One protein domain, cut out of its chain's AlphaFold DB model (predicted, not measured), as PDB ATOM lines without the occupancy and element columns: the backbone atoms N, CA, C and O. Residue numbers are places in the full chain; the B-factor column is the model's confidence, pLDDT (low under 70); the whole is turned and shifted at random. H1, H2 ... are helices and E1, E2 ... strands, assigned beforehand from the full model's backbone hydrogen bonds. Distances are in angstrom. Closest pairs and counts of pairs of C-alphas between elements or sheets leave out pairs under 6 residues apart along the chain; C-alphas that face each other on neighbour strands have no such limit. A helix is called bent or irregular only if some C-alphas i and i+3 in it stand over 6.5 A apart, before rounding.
ATOM      1  N   LYS A   2     240.197 257.844 393.791       66.94
ATOM      2  CA  LYS A   2     239.285 257.230 392.810       66.94
ATOM      3  C   LYS A   2     238.478 258.330 392.123       66.94
ATOM      4  O   LYS A   2     237.882 259.158 392.803       66.94
ATOM      5  N   ILE A   3     238.494 258.353 390.794       72.00
ATOM      6  CA  ILE A   3     237.845 259.399 389.998       72.00
ATOM      7  C   ILE A   3     236.523 258.843 389.449       72.00
ATOM      8  O   ILE A   3     236.557 257.833 388.739       72.00
ATOM      9  N   PRO A   4     235.364 259.452 389.753       76.56
ATOM     10  CA  PRO A   4     234.103 259.028 389.159       76.56
ATOM     11  C   PRO A   4     234.106 259.311 387.655       76.56
ATOM     12  O   PRO A   4     234.559 260.360 387.207       76.56
ATOM     13  N   LEU A   5     233.596 258.367 386.864       80.69
ATOM     14  CA  LEU A   5     233.520 258.523 385.407       80.69
ATOM     15  C   LEU A   5     232.245 259.250 384.953       80.69
ATOM     16  O   LEU A   5     232.191 259.711 383.814       80.69
ATOM     17  N   GLY A   6     231.235 259.347 385.821       83.00
ATOM     18  CA  GLY A   6     229.968 260.011 385.533       83.00
ATOM     19  C   GLY A   6     229.754 261.278 386.359       83.00
ATOM     20  O   GLY A   6     230.116 261.315 387.538       83.00
ATOM     21  N   PHE A   7     229.181 262.310 385.741       86.25
ATOM     22  CA  PHE A   7     228.903 263.612 386.353       86.25
ATOM     23  C   PHE A   7     227.870 264.418 385.547       86.25
ATOM     24  O   PHE A   7     227.630 264.146 384.372       86.25
ATOM     25  N   TYR A   8     227.273 265.436 386.166       85.25
ATOM     26  CA  TYR A   8     226.485 266.456 385.470       85.25
ATOM     27  C   TYR A   8     227.340 267.681 385.172       85.25
ATOM     28  O   TYR A   8     228.106 268.117 386.029       85.25
ATOM     29  N   TYR A   9     227.167 268.239 383.979       86.69
ATOM     30  CA  TYR A   9     227.838 269.443 383.506       86.69
ATOM     31  C   TYR A   9     226.814 270.523 383.166       86.69
ATOM     32  O   TYR A   9     225.851 270.248 382.446       86.69
ATOM     33  N   ASN A  10     227.023 271.736 383.668       85.44
ATOM     34  CA  ASN A  10     226.272 272.910 383.247       85.44
ATOM     35  C   ASN A  10     227.025 273.629 382.120       85.44
ATOM     36  O   ASN A  10     228.152 274.083 382.307       85.44
ATOM     37  N   GLU A  11     226.396 273.756 380.952       79.75
ATOM     38  CA  GLU A  11     227.008 274.414 379.793       79.75
ATOM     39  C   GLU A  11     227.141 275.940 379.949       79.75
ATOM     40  O   GLU A  11     227.989 276.529 379.282       79.75
ATOM     41  N   GLU A  12     226.337 276.582 380.807       78.69
ATOM     42  CA  GLU A  12     226.321 278.047 380.962       78.69
ATOM     43  C   GLU A  12     227.448 278.572 381.861       78.69
ATOM     44  O   GLU A  12     228.076 279.579 381.538       78.69
ATOM     45  N   ASP A  13     227.698 277.910 382.993       78.44
ATOM     46  CA  ASP A  13     228.677 278.344 384.005       78.44
ATOM     47  C   ASP A  13     229.853 277.368 384.183       78.44
ATOM     48  O   ASP A  13     230.815 277.678 384.887       78.44
ATOM     49  N   GLY A  14     229.817 276.210 383.515       79.12
ATOM     50  CA  GLY A  14     230.860 275.193 383.584       79.12
ATOM     51  C   GLY A  14     230.871 274.385 384.885       79.12
ATOM     52  O   GLY A  14     231.846 273.664 385.127       79.12
ATOM     53  N   ASP A  15     229.839 274.493 385.734       82.88
ATOM     54  CA  ASP A  15     229.793 273.745 386.988       82.88
ATOM     55  C   ASP A  15     229.649 272.233 386.750       82.88
ATOM     56  O   ASP A  15     229.018 271.765 385.797       82.88
ATOM     57  N   ILE A  16     230.261 271.462 387.649       84.44
ATOM     58  CA  ILE A  16     230.308 270.004 387.600       84.44
ATOM     59  C   ILE A  16     229.816 269.419 388.922       84.44
ATOM     60  O   ILE A  16     230.401 269.675 389.979       84.44
ATOM     61  N   ILE A  17     228.811 268.551 388.864       80.81
ATOM     62  CA  ILE A  17     228.266 267.856 390.035       80.81
ATOM     63  C   ILE A  17     228.498 266.352 389.872       80.81
ATOM     64  O   ILE A  17     228.097 265.759 388.875       80.81
ATOM     65  N   PHE A  18     229.150 265.724 390.853       80.88
ATOM     66  CA  PHE A  18     229.499 264.300 390.832       80.88
ATOM     67  C   PHE A  18     229.404 263.671 392.230       80.88
ATOM     68  O   PHE A  18     229.289 264.379 393.234       80.88
ATOM     69  N   GLY A  19     229.464 262.338 392.292       72.12
ATOM     70  CA  GLY A  19     229.436 261.578 393.547       72.12
ATOM     71  C   GLY A  19     228.133 261.754 394.330       72.12
ATOM     72  O   GLY A  19     227.072 261.972 393.758       72.12
ATOM     73  N   THR A  20     228.207 261.716 395.654       64.38
ATOM     74  CA  THR A  20     227.057 261.759 396.581       64.38
ATOM     75  C   THR A  20     226.249 263.060 396.462       64.38
ATOM     76  O   THR A  20     225.026 263.077 396.606       64.38
ATOM     77  N   ARG A  21     226.913 264.162 396.075       64.75
ATOM     78  CA  ARG A  21     226.260 265.444 395.753       64.75
ATOM     79  C   ARG A  21     225.375 265.359 394.512       64.75
ATOM     80  O   ARG A  21     224.375 266.062 394.453       64.75
ATOM     81  N   MET A  22     225.720 264.506 393.548       69.94
ATOM     82  CA  MET A  22     224.915 264.267 392.352       69.94
ATOM     83  C   MET A  22     223.556 263.671 392.705       69.94
ATOM     84  O   MET A  22     222.538 264.132 392.202       69.94
ATOM     85  N   GLU A  23     223.534 262.680 393.594       63.94
ATOM     86  CA  GLU A  23     222.306 261.997 394.005       63.94
ATOM     87  C   GLU A  23     221.377 262.922 394.801       63.94
ATOM     88  O   GLU A  23     220.173 262.975 394.541       63.94
ATOM     89  N   LEU A  24     221.936 263.700 395.735       66.69
ATOM     90  CA  LEU A  24     221.192 264.703 396.501       66.69
ATOM     91  C   LEU A  24     220.658 265.823 395.602       66.69
ATOM     92  O   LEU A  24     219.483 266.182 395.698       66.69
ATOM     93  N   HIS A  25     221.496 266.332 394.695       65.88
ATOM     94  CA  HIS A  25     221.098 267.351 393.732       65.88
ATOM     95  C   HIS A  25     219.998 266.836 392.802       65.88
ATOM     96  O   HIS A  25     219.026 267.543 392.596       65.88
ATOM     97  N   TYR A  26     220.083 265.592 392.317       66.88
ATOM     98  CA  TYR A  26     219.062 264.983 391.458       66.88
ATOM     99  C   TYR A  26     217.707 264.827 392.164       66.88
ATOM    100  O   TYR A  26     216.662 265.076 391.565       66.88
ATOM    101  N   LYS A  27     217.711 264.443 393.450       66.25
ATOM    102  CA  LYS A  27     216.482 264.339 394.254       66.25
ATOM    103  C   LYS A  27     215.824 265.702 394.498       66.25
ATOM    104  O   LYS A  27     214.601 265.775 394.545       66.25
ATOM    105  N   GLN A  28     216.619 266.759 394.673       65.81
ATOM    106  CA  GLN A  28     216.125 268.115 394.959       65.81
ATOM    107  C   GLN A  28     215.797 268.919 393.691       65.81
ATOM    108  O   GLN A  28     214.848 269.700 393.674       65.81
ATOM    109  N   TYR A  29     216.562 268.702 392.626       64.25
ATOM    110  CA  TYR A  29     216.486 269.379 391.339       64.25
ATOM    111  C   TYR A  29     216.608 268.317 390.234       64.25
ATOM    112  O   TYR A  29     217.701 268.092 389.703       64.25
ATOM    113  N   PRO A  30     215.501 267.640 389.870       64.06
ATOM    114  CA  PRO A  30     215.498 266.717 388.741       64.06
ATOM    115  C   PRO A  30     216.024 267.468 387.516       64.06
ATOM    116  O   PRO A  30     215.676 268.645 387.372       64.06
ATOM    117  N   PRO A  31     216.846 266.850 386.651       57.81
ATOM    118  CA  PRO A  31     217.554 267.551 385.592       57.81
ATOM    119  C   PRO A  31     216.563 268.269 384.676       57.81
ATOM    120  O   PRO A  31     215.971 267.693 383.766       57.81
ATOM    121  N   GLN A  32     216.371 269.559 384.945       58.88
ATOM    122  CA  GLN A  32     215.814 270.501 383.996       58.88
ATOM    123  C   GLN A  32     216.877 270.743 382.918       58.88
ATOM    124  O   GLN A  32     218.050 270.426 383.120       58.88
ATOM    125  N   LYS A  33     216.480 271.334 381.783       58.50
ATOM    126  CA  LYS A  33     217.304 271.570 380.574       58.50
ATOM    127  C   LYS A  33     218.713 272.175 380.797       58.50
ATOM    128  O   LYS A  33     219.474 272.227 379.844       58.50
ATOM    129  N   ARG A  34     219.046 272.628 382.011       71.00
ATOM    130  CA  ARG A  34     220.299 273.285 382.406       71.00
ATOM    131  C   ARG A  34     221.508 272.346 382.568       71.00
ATOM    132  O   ARG A  34     222.621 272.788 382.324       71.00
ATOM    133  N   TYR A  35     221.326 271.083 382.971       76.00
ATOM    134  CA  TYR A  35     222.449 270.161 383.218       76.00
ATOM    135  C   TYR A  35     222.450 268.967 382.259       76.00
ATOM    136  O   TYR A  35     221.436 268.287 382.092       76.00
ATOM    137  N   ILE A  36     223.618 268.659 381.693       82.38
ATOM    138  CA  ILE A  36     223.849 267.488 380.842       82.38
ATOM    139  C   ILE A  36     224.482 266.384 381.678       82.38
ATOM    140  O   ILE A  36     225.532 266.581 382.285       82.38
ATOM    141  N   TYR A  37     223.861 265.206 381.681       84.38
ATOM    142  CA  TYR A  37     224.437 264.029 382.319       84.38
ATOM    143  C   TYR A  37     225.458 263.353 381.403       84.38
ATOM    144  O   TYR A  37     225.127 262.916 380.299       84.38
ATOM    145  N   ILE A  38     226.684 263.215 381.891       83.50
ATOM    146  CA  ILE A  38     227.739 262.418 381.274       83.50
ATOM    147  C   ILE A  38     227.891 261.162 382.122       83.50
ATOM    148  O   ILE A  38     228.309 261.237 383.268       83.50
ATOM    149  N   SER A  39     227.543 260.000 381.571       78.88
ATOM    150  CA  SER A  39     227.566 258.728 382.308       78.88
ATOM    151  C   SER A  39     228.969 258.135 382.454       78.88
ATOM    152  O   SER A  39     229.308 257.578 383.495       78.88
ATOM    153  N   ASN A  40     229.789 258.244 381.407       85.06
ATOM    154  CA  ASN A  40     231.186 257.826 381.397       85.06
ATOM    155  C   ASN A  40     231.962 258.682 380.391       85.06
ATOM    156  O   ASN A  40     231.944 258.411 379.187       85.06
ATOM    157  N   PHE A  41     232.635 259.721 380.880       86.69
ATOM    158  CA  PHE A  41     233.332 260.651 379.994       86.69
ATOM    159  C   PHE A  41     234.488 259.983 379.239       86.69
ATOM    160  O   PHE A  41     234.682 260.277 378.066       86.69
ATOM    161  N   LEU A  42     235.200 259.028 379.852       87.25
ATOM    162  CA  LEU A  42     236.308 258.315 379.208       87.25
ATOM    163  C   LEU A  42     235.821 257.450 378.038       87.25
ATOM    164  O   LEU A  42     236.408 257.475 376.957       87.25
ATOM    165  N   HIS A  43     234.713 256.724 378.222       87.00
ATOM    166  CA  HIS A  43     234.087 255.980 377.130       87.00
ATOM    167  C   HIS A  43     233.560 256.919 376.043       87.00
ATOM    168  O   HIS A  43     233.796 256.664 374.865       87.00
ATOM    169  N   GLY A  44     232.905 258.021 376.424       85.88
ATOM    170  CA  GLY A  44     232.442 259.029 375.472       85.88
ATOM    171  C   GLY A  44     233.588 259.582 374.619       85.88
ATOM    172  O   GLY A  44     233.478 259.610 373.397       85.88
ATOM    173  N   LEU A  45     234.716 259.931 375.242       86.31
ATOM    174  CA  LEU A  45     235.927 260.401 374.566       86.31
ATOM    175  C   LEU A  45     236.535 259.333 373.647       86.31
ATOM    176  O   LEU A  45     236.972 259.651 372.544       86.31
ATOM    177  N   TYR A  46     236.521 258.063 374.052       86.69
ATOM    178  CA  TYR A  46     236.974 256.960 373.202       86.69
ATOM    179  C   TYR A  46     236.071 256.747 371.979       86.69
ATOM    180  O   TYR A  46     236.565 256.572 370.867       86.69
ATOM    181  N   VAL A  47     234.748 256.830 372.147       85.19
ATOM    182  CA  VAL A  47     233.792 256.783 371.028       85.19
ATOM    183  C   VAL A  47     233.989 257.978 370.093       85.19
ATOM    184  O   VAL A  47     233.891 257.821 368.876       85.19
ATOM    185  N   LEU A  48     234.291 259.164 370.633       79.81
ATOM    186  CA  LEU A  48     234.661 260.325 369.823       79.81
ATOM    187  C   LEU A  48     235.939 260.074 369.023       79.81
ATOM    188  O   LEU A  48     235.955 260.356 367.830       79.81
ATOM    189  N   TYR A  49     236.972 259.504 369.645       82.31
ATOM    190  CA  TYR A  49     238.208 259.124 368.963       82.31
ATOM    191  C   TYR A  49     237.943 258.146 367.807       82.31
ATOM    192  O   TYR A  49     238.368 258.400 366.684       82.31
ATOM    193  N   GLN A  50     237.157 257.090 368.043       81.56
ATOM    194  CA  GLN A  50     236.801 256.118 367.002       81.56
ATOM    195  C   GLN A  50     236.014 256.744 365.838       81.56
ATOM    196  O   GLN A  50     236.190 256.340 364.693       81.56
ATOM    197  N   LYS A  51     235.153 257.731 366.121       75.06
ATOM    198  CA  LYS A  51     234.360 258.447 365.104       75.06
ATOM    199  C   LYS A  51     235.158 259.528 364.369       75.06
ATOM    200  O   LYS A  51     234.874 259.799 363.210       75.06
ATOM    201  N   GLY A  52     236.142 260.140 365.030       65.00
ATOM    202  CA  GLY A  52     236.989 261.208 364.490       65.00
ATOM    203  C   GLY A  52     237.985 260.750 363.422       65.00
ATOM    204  O   GLY A  52     238.552 261.594 362.732       65.00
ATOM    205  N   CYS A  53     238.162 259.438 363.236       54.75
ATOM    206  CA  CYS A  53     238.925 258.875 362.122       54.75
ATOM    207  C   CYS A  53     238.233 259.039 360.749       54.75
ATOM    208  O   CYS A  53     238.902 258.857 359.737       54.75
ATOM    209  N   ASP A  54     236.958 259.461 360.696       49.19
ATOM    210  CA  ASP A  54     236.224 259.775 359.460       49.19
ATOM    211  C   ASP A  54     235.657 261.220 359.470       49.19
ATOM    212  O   ASP A  54     234.583 261.503 359.996       49.19
ATOM    213  N   LYS A  55     236.435 262.137 358.873       46.38
ATOM    214  CA  LYS A  55     236.172 263.522 358.393       46.38
ATOM    215  C   LYS A  55     235.209 264.489 359.136       46.38
ATOM    216  O   LYS A  55     233.991 264.339 359.163       46.38
ATOM    217  N   GLU A  56     235.809 265.626 359.524       48.31
ATOM    218  CA  GLU A  56     235.425 267.063 359.424       48.31
ATOM    219  C   GLU A  56     234.028 267.608 359.813       48.31
ATOM    220  O   GLU A  56     233.952 268.795 360.130       48.31
ATOM    221  N   LEU A  57     232.934 266.840 359.898       41.44
ATOM    222  CA  LEU A  57     231.592 267.425 360.140       41.44
ATOM    223  C   LEU A  57     231.112 267.438 361.614       41.44
ATOM    224  O   LEU A  57     229.988 267.855 361.889       41.44
ATOM    225  N   GLN A  58     231.924 266.986 362.579       46.03
ATOM    226  CA  GLN A  58     231.492 266.756 363.974       46.03
ATOM    227  C   GLN A  58     232.025 267.752 365.032       46.03
ATOM    228  O   GLN A  58     231.711 267.613 366.216       46.03
ATOM    229  N   MET A  59     232.788 268.781 364.652       44.09
ATOM    230  CA  MET A  59     233.480 269.650 365.623       44.09
ATOM    231  C   MET A  59     232.581 270.500 366.544       44.09
ATOM    232  O   MET A  59     233.052 270.889 367.601       44.09
ATOM    233  N   GLN A  60     231.303 270.764 366.227       44.59
ATOM    234  CA  GLN A  60     230.448 271.636 367.063       44.59
ATOM    235  C   GLN A  60     229.654 270.922 368.177       44.59
ATOM    236  O   GLN A  60     229.433 271.522 369.223       44.59
ATOM    237  N   LYS A  61     229.241 269.653 368.005       48.62
ATOM    238  CA  LYS A  61     228.589 268.852 369.076       48.62
ATOM    239  C   LYS A  61     229.596 268.158 370.002       48.62
ATOM    240  O   LYS A  61     229.245 267.767 371.111       48.62
ATOM    241  N   ASN A  62     230.847 268.031 369.561       59.47
ATOM    242  CA  ASN A  62     231.919 267.373 370.308       59.47
ATOM    243  C   ASN A  62     232.648 268.320 371.281       59.47
ATOM    244  O   ASN A  62     233.396 267.846 372.137       59.47
ATOM    245  N   THR A  63     232.383 269.631 371.211       68.56
ATOM    246  CA  THR A  63     232.914 270.634 372.146       68.56
ATOM    247  C   THR A  63     232.370 270.430 373.558       68.56
ATOM    248  O   THR A  63     233.142 270.508 374.503       68.56
ATOM    249  N   THR A  64     231.082 270.101 373.724       79.50
ATOM    250  CA  THR A  64     230.465 269.955 375.055       79.50
ATOM    251  C   THR A  64     231.115 268.848 375.878       79.50
ATOM    252  O   THR A  64     231.529 269.111 376.999       79.50
ATOM    253  N   LEU A  65     231.263 267.624 375.344       84.19
ATOM    254  CA  LEU A  65     231.879 266.522 376.101       84.19
ATOM    255  C   LEU A  65     233.348 266.815 376.431       84.19
ATOM    256  O   LEU A  65     233.796 266.520 377.538       84.19
ATOM    257  N   TYR A  66     234.089 267.407 375.490       84.44
ATOM    258  CA  TYR A  66     235.486 267.783 375.702       84.44
ATOM    259  C   TYR A  66     235.624 268.887 376.764       84.44
ATOM    260  O   TYR A  66     236.424 268.749 377.688       84.44
ATOM    261  N   LEU A  67     234.809 269.946 376.691       84.94
ATOM    262  CA  LEU A  67     234.769 271.026 377.685       84.94
ATOM    263  C   LEU A  67     234.339 270.515 379.059       84.94
ATOM    264  O   LEU A  67     234.963 270.861 380.058       84.94
ATOM    265  N   ALA A  68     233.332 269.649 379.106       88.38
ATOM    266  CA  ALA A  68     232.853 269.040 380.334       88.38
ATOM    267  C   ALA A  68     233.928 268.155 380.983       88.38
ATOM    268  O   ALA A  68     234.173 268.255 382.183       88.38
ATOM    269  N   ALA A  69     234.624 267.335 380.189       88.62
ATOM    270  CA  ALA A  69     235.745 266.529 380.663       88.62
ATOM    271  C   ALA A  69     236.906 267.404 381.159       88.62
ATOM    272  O   ALA A  69     237.469 267.131 382.218       88.62
ATOM    273  N   LYS A  70     237.227 268.487 380.443       88.81
ATOM    274  CA  LYS A  70     238.248 269.468 380.837       88.81
ATOM    275  C   LYS A  70     237.896 270.148 382.163       88.81
ATOM    276  O   LYS A  70     238.739 270.216 383.060       88.81
ATOM    277  N   ALA A  71     236.661 270.628 382.301       88.38
ATOM    278  CA  ALA A  71     236.159 271.259 383.519       88.38
ATOM    279  C   ALA A  71     236.184 270.279 384.699       88.38
ATOM    280  O   ALA A  71     236.691 270.614 385.771       88.38
ATOM    281  N   PHE A  72     235.737 269.039 384.483       89.44
ATOM    282  CA  PHE A  72     235.788 267.986 385.493       89.44
ATOM    283  C   PHE A  72     237.221 267.675 385.937       89.44
ATOM    284  O   PHE A  72     237.506 267.743 387.130       89.44
ATOM    285  N   LEU A  73     238.135 267.407 384.996       88.25
ATOM    286  CA  LEU A  73     239.546 267.126 385.280       88.25
ATOM    287  C   LEU A  73     240.222 268.283 386.026       88.25
ATOM    288  O   LEU A  73     241.006 268.042 386.943       88.25
ATOM    289  N   THR A  74     239.887 269.528 385.685       86.81
ATOM    290  CA  THR A  74     240.372 270.719 386.401       86.81
ATOM    291  C   THR A  74     239.835 270.769 387.833       86.81
ATOM    292  O   THR A  74     240.584 271.077 388.756       86.81
ATOM    293  N   LYS A  75     238.558 270.421 388.042       85.81
ATOM    294  CA  LYS A  75     237.903 270.449 389.360       85.81
ATOM    295  C   LYS A  75     238.425 269.375 390.316       85.81
ATOM    296  O   LYS A  75     238.505 269.625 391.515       85.81
ATOM    297  N   ILE A  76     238.774 268.193 389.807       84.31
ATOM    298  CA  ILE A  76     239.303 267.083 390.620       84.31
ATOM    299  C   ILE A  76     240.821 267.146 390.823       84.31
ATOM    300  O   ILE A  76     241.390 266.251 391.445       84.31
ATOM    301  N   TYR A  77     241.490 268.156 390.267       80.75
ATOM    302  CA  TYR A  77     242.920 268.323 390.456       80.75
ATOM    303  C   TYR A  77     243.233 268.546 391.949       80.75
ATOM    304  O   TYR A  77     242.608 269.405 392.581       80.75
ATOM    305  N   PRO A  78     244.175 267.793 392.544       71.06
ATOM    306  CA  PRO A  78     244.498 267.899 393.962       71.06
ATOM    307  C   PRO A  78     245.285 269.189 394.250       71.06
ATOM    308  O   PRO A  78     246.508 269.186 394.352       71.06
ATOM    309  N   THR A  79     244.569 270.305 394.416       62.88
ATOM    310  CA  THR A  79     245.132 271.655 394.639       62.88
ATOM    311  C   THR A  79     245.991 271.787 395.902       62.88
ATOM    312  O   THR A  79     246.806 272.704 395.998       62.88
ATOM    313  N   GLN A  80     245.851 270.867 396.859       56.50
ATOM    314  CA  GLN A  80     246.730 270.770 398.030       56.50
ATOM    315  C   GLN A  80     248.184 270.484 397.617       56.50
ATOM    316  O   GLN A  80     249.092 271.087 398.171       56.50
ATOM    317  N   LEU A  81     248.395 269.677 396.569       52.19
ATOM    318  CA  LEU A  81     249.727 269.316 396.069       52.19
ATOM    319  C   LEU A  81     250.367 270.411 395.197       52.19
ATOM    320  O   LEU A  81     251.555 270.345 394.916       52.19
ATOM    321  N   SER A  82     249.593 271.405 394.744       47.47
ATOM    322  CA  SER A  82     250.099 272.523 393.929       47.47
ATOM    323  C   SER A  82     250.506 273.755 394.732       47.47
ATOM    324  O   SER A  82     251.108 274.662 394.165       47.47
ATOM    325  N   LYS A  83     250.133 273.825 396.018       49.50
ATOM    326  CA  LYS A  83     250.580 274.898 396.921       49.50
ATOM    327  C   LYS A  83     252.011 274.686 397.409       49.50
ATOM    328  O   LYS A  83     252.650 275.647 397.801       49.50
ATOM    329  N   GLU A  84     252.494 273.451 397.358       47.56
ATOM    330  CA  GLU A  84     253.879 273.098 397.642       47.56
ATOM    331  C   GLU A  84     254.669 273.262 396.331       47.56
ATOM    332  O   GLU A  84     254.378 272.584 395.345       47.56
ATOM    333  N   GLU A  85     255.627 274.193 396.272       44.38
ATOM    334  CA  GLU A  85     256.318 274.673 395.053       44.38
ATOM    335  C   GLU A  85     257.079 273.597 394.225       44.38
ATOM    336  O   GLU A  85     257.693 273.898 393.201       44.38
ATOM    337  N   ASN A  86     256.986 272.311 394.576       48.38
ATOM    338  CA  ASN A  86     257.764 271.206 394.010       48.38
ATOM    339  C   ASN A  86     257.023 270.350 392.959       48.38
ATOM    340  O   ASN A  86     257.262 269.146 392.819       48.38
ATOM    341  N   THR A  87     256.196 270.970 392.105       51.03
ATOM    342  CA  THR A  87     255.558 270.305 390.936       51.03
ATOM    343  C   THR A  87     256.561 269.673 389.946       51.03
ATOM    344  O   THR A  87     256.182 268.899 389.059       51.03
ATOM    345  N   SER A  88     257.857 269.986 390.062       50.56
ATOM    346  CA  SER A  88     258.966 269.403 389.296       50.56
ATOM    347  C   SER A  88     259.231 267.924 389.615       50.56
ATOM    348  O   SER A  88     259.665 267.202 388.717       50.56
ATOM    349  N   THR A  89     258.913 267.461 390.830       54.59
ATOM    350  CA  THR A  89     259.285 266.125 391.343       54.59
ATOM    351  C   THR A  89     258.161 265.086 391.287       54.59
ATOM    352  O   THR A  89     258.409 263.892 391.451       54.59
ATOM    353  N   ILE A  90     256.926 265.515 391.013       62.88
ATOM    354  CA  ILE A  90     255.735 264.663 391.080       62.88
ATOM    355  C   ILE A  90     255.469 263.996 389.724       62.88
ATOM    356  O   ILE A  90     255.374 264.664 388.690       62.88
ATOM    357  N   GLN A  91     255.302 262.670 389.739       72.06
ATOM    358  CA  GLN A  91     254.838 261.880 388.598       72.06
ATOM    359  C   GLN A  91     253.406 261.393 388.851       72.06
ATOM    360  O   GLN A  91     253.127 260.772 389.876       72.06
ATOM    361  N   TYR A  92     252.504 261.635 387.902       78.62
ATOM    362  CA  TYR A  92     251.116 261.177 387.974       78.62
ATOM    363  C   TYR A  92     250.935 259.877 387.191       78.62
ATOM    364  O   TYR A  92     251.353 259.763 386.037       78.62
ATOM    365  N   VAL A  93     250.276 258.897 387.810       82.50
ATOM    366  CA  VAL A  93     249.945 257.616 387.176       82.50
ATOM    367  C   VAL A  93     248.429 257.481 387.084       82.50
ATOM    368  O   VAL A  93     247.741 257.412 388.101       82.50
ATOM    369  N   PHE A  94     247.910 257.417 385.860       86.56
ATOM    370  CA  PHE A  94     246.501 257.153 385.586       86.56
ATOM    371  C   PHE A  94     246.306 255.657 385.329       86.56
ATOM    372  O   PHE A  94     246.795 255.121 384.332       86.56
ATOM    373  N   ILE A  95     245.574 254.992 386.225       87.12
ATOM    374  CA  ILE A  95     245.164 253.595 386.060       87.12
ATOM    375  C   ILE A  95     243.818 253.580 385.333       87.12
ATOM    376  O   ILE A  95     242.786 253.939 385.900       87.12
ATOM    377  N   LEU A  96     243.832 253.202 384.060       88.31
ATOM    378  CA  LEU A  96     242.667 253.226 383.186       88.31
ATOM    379  C   LEU A  96     241.834 251.943 383.346       88.31
ATOM    380  O   LEU A  96     242.402 250.849 383.407       88.31
ATOM    381  N   PRO A  97     240.493 252.034 383.361       79.12
ATOM    382  CA  PRO A  97     239.619 250.918 383.728       79.12
ATOM    383  C   PRO A  97     239.617 249.763 382.717       79.12
ATOM    384  O   PRO A  97     239.313 248.635 383.089       79.12
ATOM    385  N   ALA A  98     239.979 250.013 381.455       77.31
ATOM    386  CA  ALA A  98     240.019 248.995 380.409       77.31
ATOM    387  C   ALA A  98     241.242 249.164 379.500       77.31
ATOM    388  O   ALA A  98     241.721 250.276 379.278       77.31
ATOM    389  N   GLN A  99     241.713 248.051 378.927       76.44
ATOM    390  CA  GLN A  99     242.880 248.025 378.038       76.44
ATOM    391  C   GLN A  99     242.689 248.880 376.778       76.44
ATOM    392  O   GLN A  99     243.650 249.472 376.299       76.44
ATOM    393  N   VAL A 100     241.459 248.981 376.264       80.38
ATOM    394  CA  VAL A 100     241.144 249.782 375.066       80.38
ATOM    395  C   VAL A 100     241.457 251.267 375.247       80.38
ATOM    396  O   VAL A 100     241.826 251.928 374.284       80.38
ATOM    397  N   TYR A 101     241.375 251.778 376.481       84.75
ATOM    398  CA  TYR A 101     241.720 253.164 376.803       84.75
ATOM    399  C   TYR A 101     243.227 253.368 376.989       84.75
ATOM    400  O   TYR A 101     243.688 254.501 377.019       84.75
ATOM    401  N   ALA A 102     243.998 252.288 377.118       82.06
ATOM    402  CA  ALA A 102     245.450 252.332 377.248       82.06
ATOM    403  C   ALA A 102     246.177 252.201 375.896       82.06
ATOM    404  O   ALA A 102     247.381 251.948 375.877       82.06
ATOM    405  N   SER A 103     245.473 252.328 374.761       83.12
ATOM    406  CA  SER A 103     246.141 252.394 373.460       83.12
ATOM    407  C   SER A 103     246.908 253.710 373.332       83.12
ATOM    408  O   SER A 103     246.387 254.778 373.661       83.12
ATOM    409  N   MET A 104     248.151 253.631 372.846       82.31
ATOM    410  CA  MET A 104     248.995 254.820 372.681       82.31
ATOM    411  C   MET A 104     248.335 255.832 371.743       82.31
ATOM    412  O   MET A 104     248.303 257.009 372.071       82.31
ATOM    413  N   ASP A 105     247.688 255.374 370.668       83.69
ATOM    414  CA  ASP A 105     247.023 256.266 369.711       83.69
ATOM    415  C   ASP A 105     245.878 257.073 370.345       83.69
ATOM    416  O   ASP A 105     245.767 258.276 370.108       83.69
ATOM    417  N   PHE A 106     245.034 256.451 371.178       86.00
ATOM    418  CA  PHE A 106     243.959 257.167 371.881       86.00
ATOM    419  C   PHE A 106     244.529 258.152 372.906       86.00
ATOM    420  O   PHE A 106     244.056 259.291 373.016       86.00
ATOM    421  N   ILE A 107     245.559 257.715 373.638       87.06
ATOM    422  CA  ILE A 107     246.236 258.548 374.626       87.06
ATOM    423  C   ILE A 107     246.834 259.781 373.947       87.06
ATOM    424  O   ILE A 107     246.545 260.896 374.368       87.06
ATOM    425  N   GLU A 108     247.622 259.606 372.891       83.56
ATOM    426  CA  GLU A 108     248.327 260.695 372.210       83.56
ATOM    427  C   GLU A 108     247.375 261.630 371.457       83.56
ATOM    428  O   GLU A 108     247.569 262.844 371.484       83.56
ATOM    429  N   THR A 109     246.325 261.088 370.834       81.62
ATOM    430  CA  THR A 109     245.414 261.878 369.989       81.62
ATOM    431  C   THR A 109     244.421 262.706 370.801       81.62
ATOM    432  O   THR A 109     244.051 263.796 370.367       81.62
ATOM    433  N   LEU A 110     243.939 262.202 371.945       83.69
ATOM    434  CA  LEU A 110     242.772 262.797 372.607       83.69
ATOM    435  C   LEU A 110     242.932 262.973 374.120       83.69
ATOM    436  O   LEU A 110     242.589 264.031 374.648       83.69
ATOM    437  N   TRP A 111     243.490 261.989 374.826       84.12
ATOM    438  CA  TRP A 111     243.608 262.054 376.287       84.12
ATOM    439  C   TRP A 111     244.727 262.990 376.765       84.12
ATOM    440  O   TRP A 111     244.536 263.796 377.675       84.12
ATOM    441  N   LEU A 112     245.895 262.915 376.131       81.75
ATOM    442  CA  LEU A 112     247.056 263.733 376.459       81.75
ATOM    443  C   LEU A 112     246.815 265.220 376.138       81.75
ATOM    444  O   LEU A 112     247.082 266.030 377.025       81.75
ATOM    445  N   PRO A 113     246.258 265.611 374.969       83.12
ATOM    446  CA  PRO A 113     245.873 267.002 374.712       83.12
ATOM    447  C   PRO A 113     244.856 267.543 375.726       83.12
ATOM    448  O   PRO A 113     245.004 268.664 376.204       83.12
ATOM    449  N   LEU A 114     243.880 266.725 376.137       86.19
ATOM    450  CA  LEU A 114     242.916 267.118 377.166       86.19
ATOM    451  C   LEU A 114     243.605 267.419 378.505       86.19
ATOM    452  O   LEU A 114     243.277 268.407 379.156       86.19
ATOM    453  N   LEU A 115     244.587 266.608 378.907       85.81
ATOM    454  CA  LEU A 115     245.355 266.852 380.130       85.81
ATOM    455  C   LEU A 115     246.247 268.099 380.026       85.81
ATOM    456  O   LEU A 115     246.394 268.800 381.024       85.81
ATOM    457  N   GLN A 116     246.783 268.416 378.841       78.75
ATOM    458  CA  GLN A 116     247.551 269.651 378.582       78.75
ATOM    459  C   GLN A 116     246.720 270.925 378.736       78.75
ATOM    460  O   GLN A 116     247.257 271.998 379.016       78.75
ATOM    461  N   ASP A 117     245.413 270.807 378.532       81.56
ATOM    462  CA  ASP A 117     244.459 271.891 378.711       81.56
ATOM    463  C   ASP A 117     244.028 272.069 380.180       81.56
ATOM    464  O   ASP A 117     243.215 272.947 380.475       81.56
ATOM    465  N   THR A 118     244.559 271.259 381.101       83.12
ATOM    466  CA  THR A 118     244.210 271.247 382.532       83.12
ATOM    467  C   THR A 118     245.461 271.366 383.419       83.12
ATOM    468  O   THR A 118     246.578 271.193 382.931       83.12
ATOM    469  N   PRO A 119     245.318 271.600 384.739       79.06
ATOM    470  CA  PRO A 119     246.462 271.698 385.656       79.06
ATOM    471  C   PRO A 119     247.285 270.408 385.813       79.06
ATOM    472  O   PRO A 119     248.348 270.429 386.429       79.06
ATOM    473  N   TRP A 120     246.820 269.281 385.264       79.56
ATOM    474  CA  TRP A 120     247.527 268.002 385.327       79.56
ATOM    475  C   TRP A 120     248.847 268.004 384.549       79.56
ATOM    476  O   TRP A 120     249.765 267.279 384.934       79.56
TER     477      TRP A 120
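What this domain is: This is residues 2 to 120 of the 851 residues of an uncharacterized protein of Mucor ambiguus (UniProt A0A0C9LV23). A helical hairpin, H2 and H3, makes the middle of this domain; on one side of it lies a small two-stranded sheet, E1 and E2, with H1 beyond, and on the other side lie H5, the short H4 and the strand E3. H5 packs across the hairpin, touching both H2 and H3, while residues 83 to 89 stick out as part of a long loop. The printed part has 119 residues with five named helices and three named strands, in the order E1, H1, E2, H2, H3, E3, H4, H5; the sheet E1 - E2 is antiparallel, and the class is mostly helix. The whole is compact, with a radius of gyration of the C-alphas of 15.6 A and spans of 43 by 43 by 25 A.

Where its parts are: Find C-alpha 7 at (228.903, 263.612, 386.353), where E1 begins; it runs over residues 7 to 10. H1 follows at residues 20 to 28, 12.7 A long, and E2 at residues 35 to 38. H2, residues 41 to 52, is 15.9 A long. Look next for C-alpha 62 at (231.919, 267.373, 370.308), from which H3, residues 62 to 75, runs 20.2 A. E3 holds residues 92 to 96, 12.6 A long, and H4 residues 99 to 102. H5, residues 104 to 116, is 16.0 A long and ends at C-alpha 116, (247.551, 269.651, 378.582); it is irregular, but only just: C-alphas 109 and 112 are 6.9 A apart.

How they stand to each other: Begin at E1 and E2, antiparallel neighbours: N 7 and O 38 are 2.8 A apart and N 9 and O 36 2.9 A, within hydrogen-bond range. Residues 8 to 9 of E1 also pair antiparallel with residues 16 to 17. H1 touches no helix; its closest C-alpha to E1 is that of Met 22, 7.2 A from that of Phe 7. Toward H3, the closest C-alphas are those of Tyr 9 and Ala 68, 5.9 A apart. H2 and H3 touch, closest at the C-alphas of Phe 41 and Ala 69, 6.4 A; this helical hairpin runs opposite ways at a shallow tilt of 33 degrees, only just short of steep. Residues 45 to 49 of H2 touch residues 106 to 110 of H5, closest at the C-alphas of Tyr 49 and Phe 106, 6.7 A, at a steep tilt of 59 degrees, opposite ways. Residues 114 to 115 of H5 touch H3, closest at the C-alphas of Lys 70 and Leu 114, 6.4 A, at a steep tilt of 62 degrees, the same way. The helix packing is mostly crossed, but only just, with one of these three pairs at a shallow tilt. H4 is close to H2 but not clearly touching: the C-alphas of Tyr 46 and Tyr 101 are 7.1 A apart. E3 pairs with no named strand and is apart from H5. Every O i to N i+4 pair is within hydrogen-bond range in H1, H2 and H3; in H5 it is 7 of 9, and H4 is too short for such a pair.

The domain as a whole: The C-alphas farthest apart, those of Gln 32 and Thr 89, are 44.3 A apart. The printed part has no cut. The link from H3 to E3, residues 76 to 91, is long. Mean pLDDT of the printed part is 74.0; look for values under 70 at residue 2 and residues 20 to 33, 52 to 63 and 79 to 90.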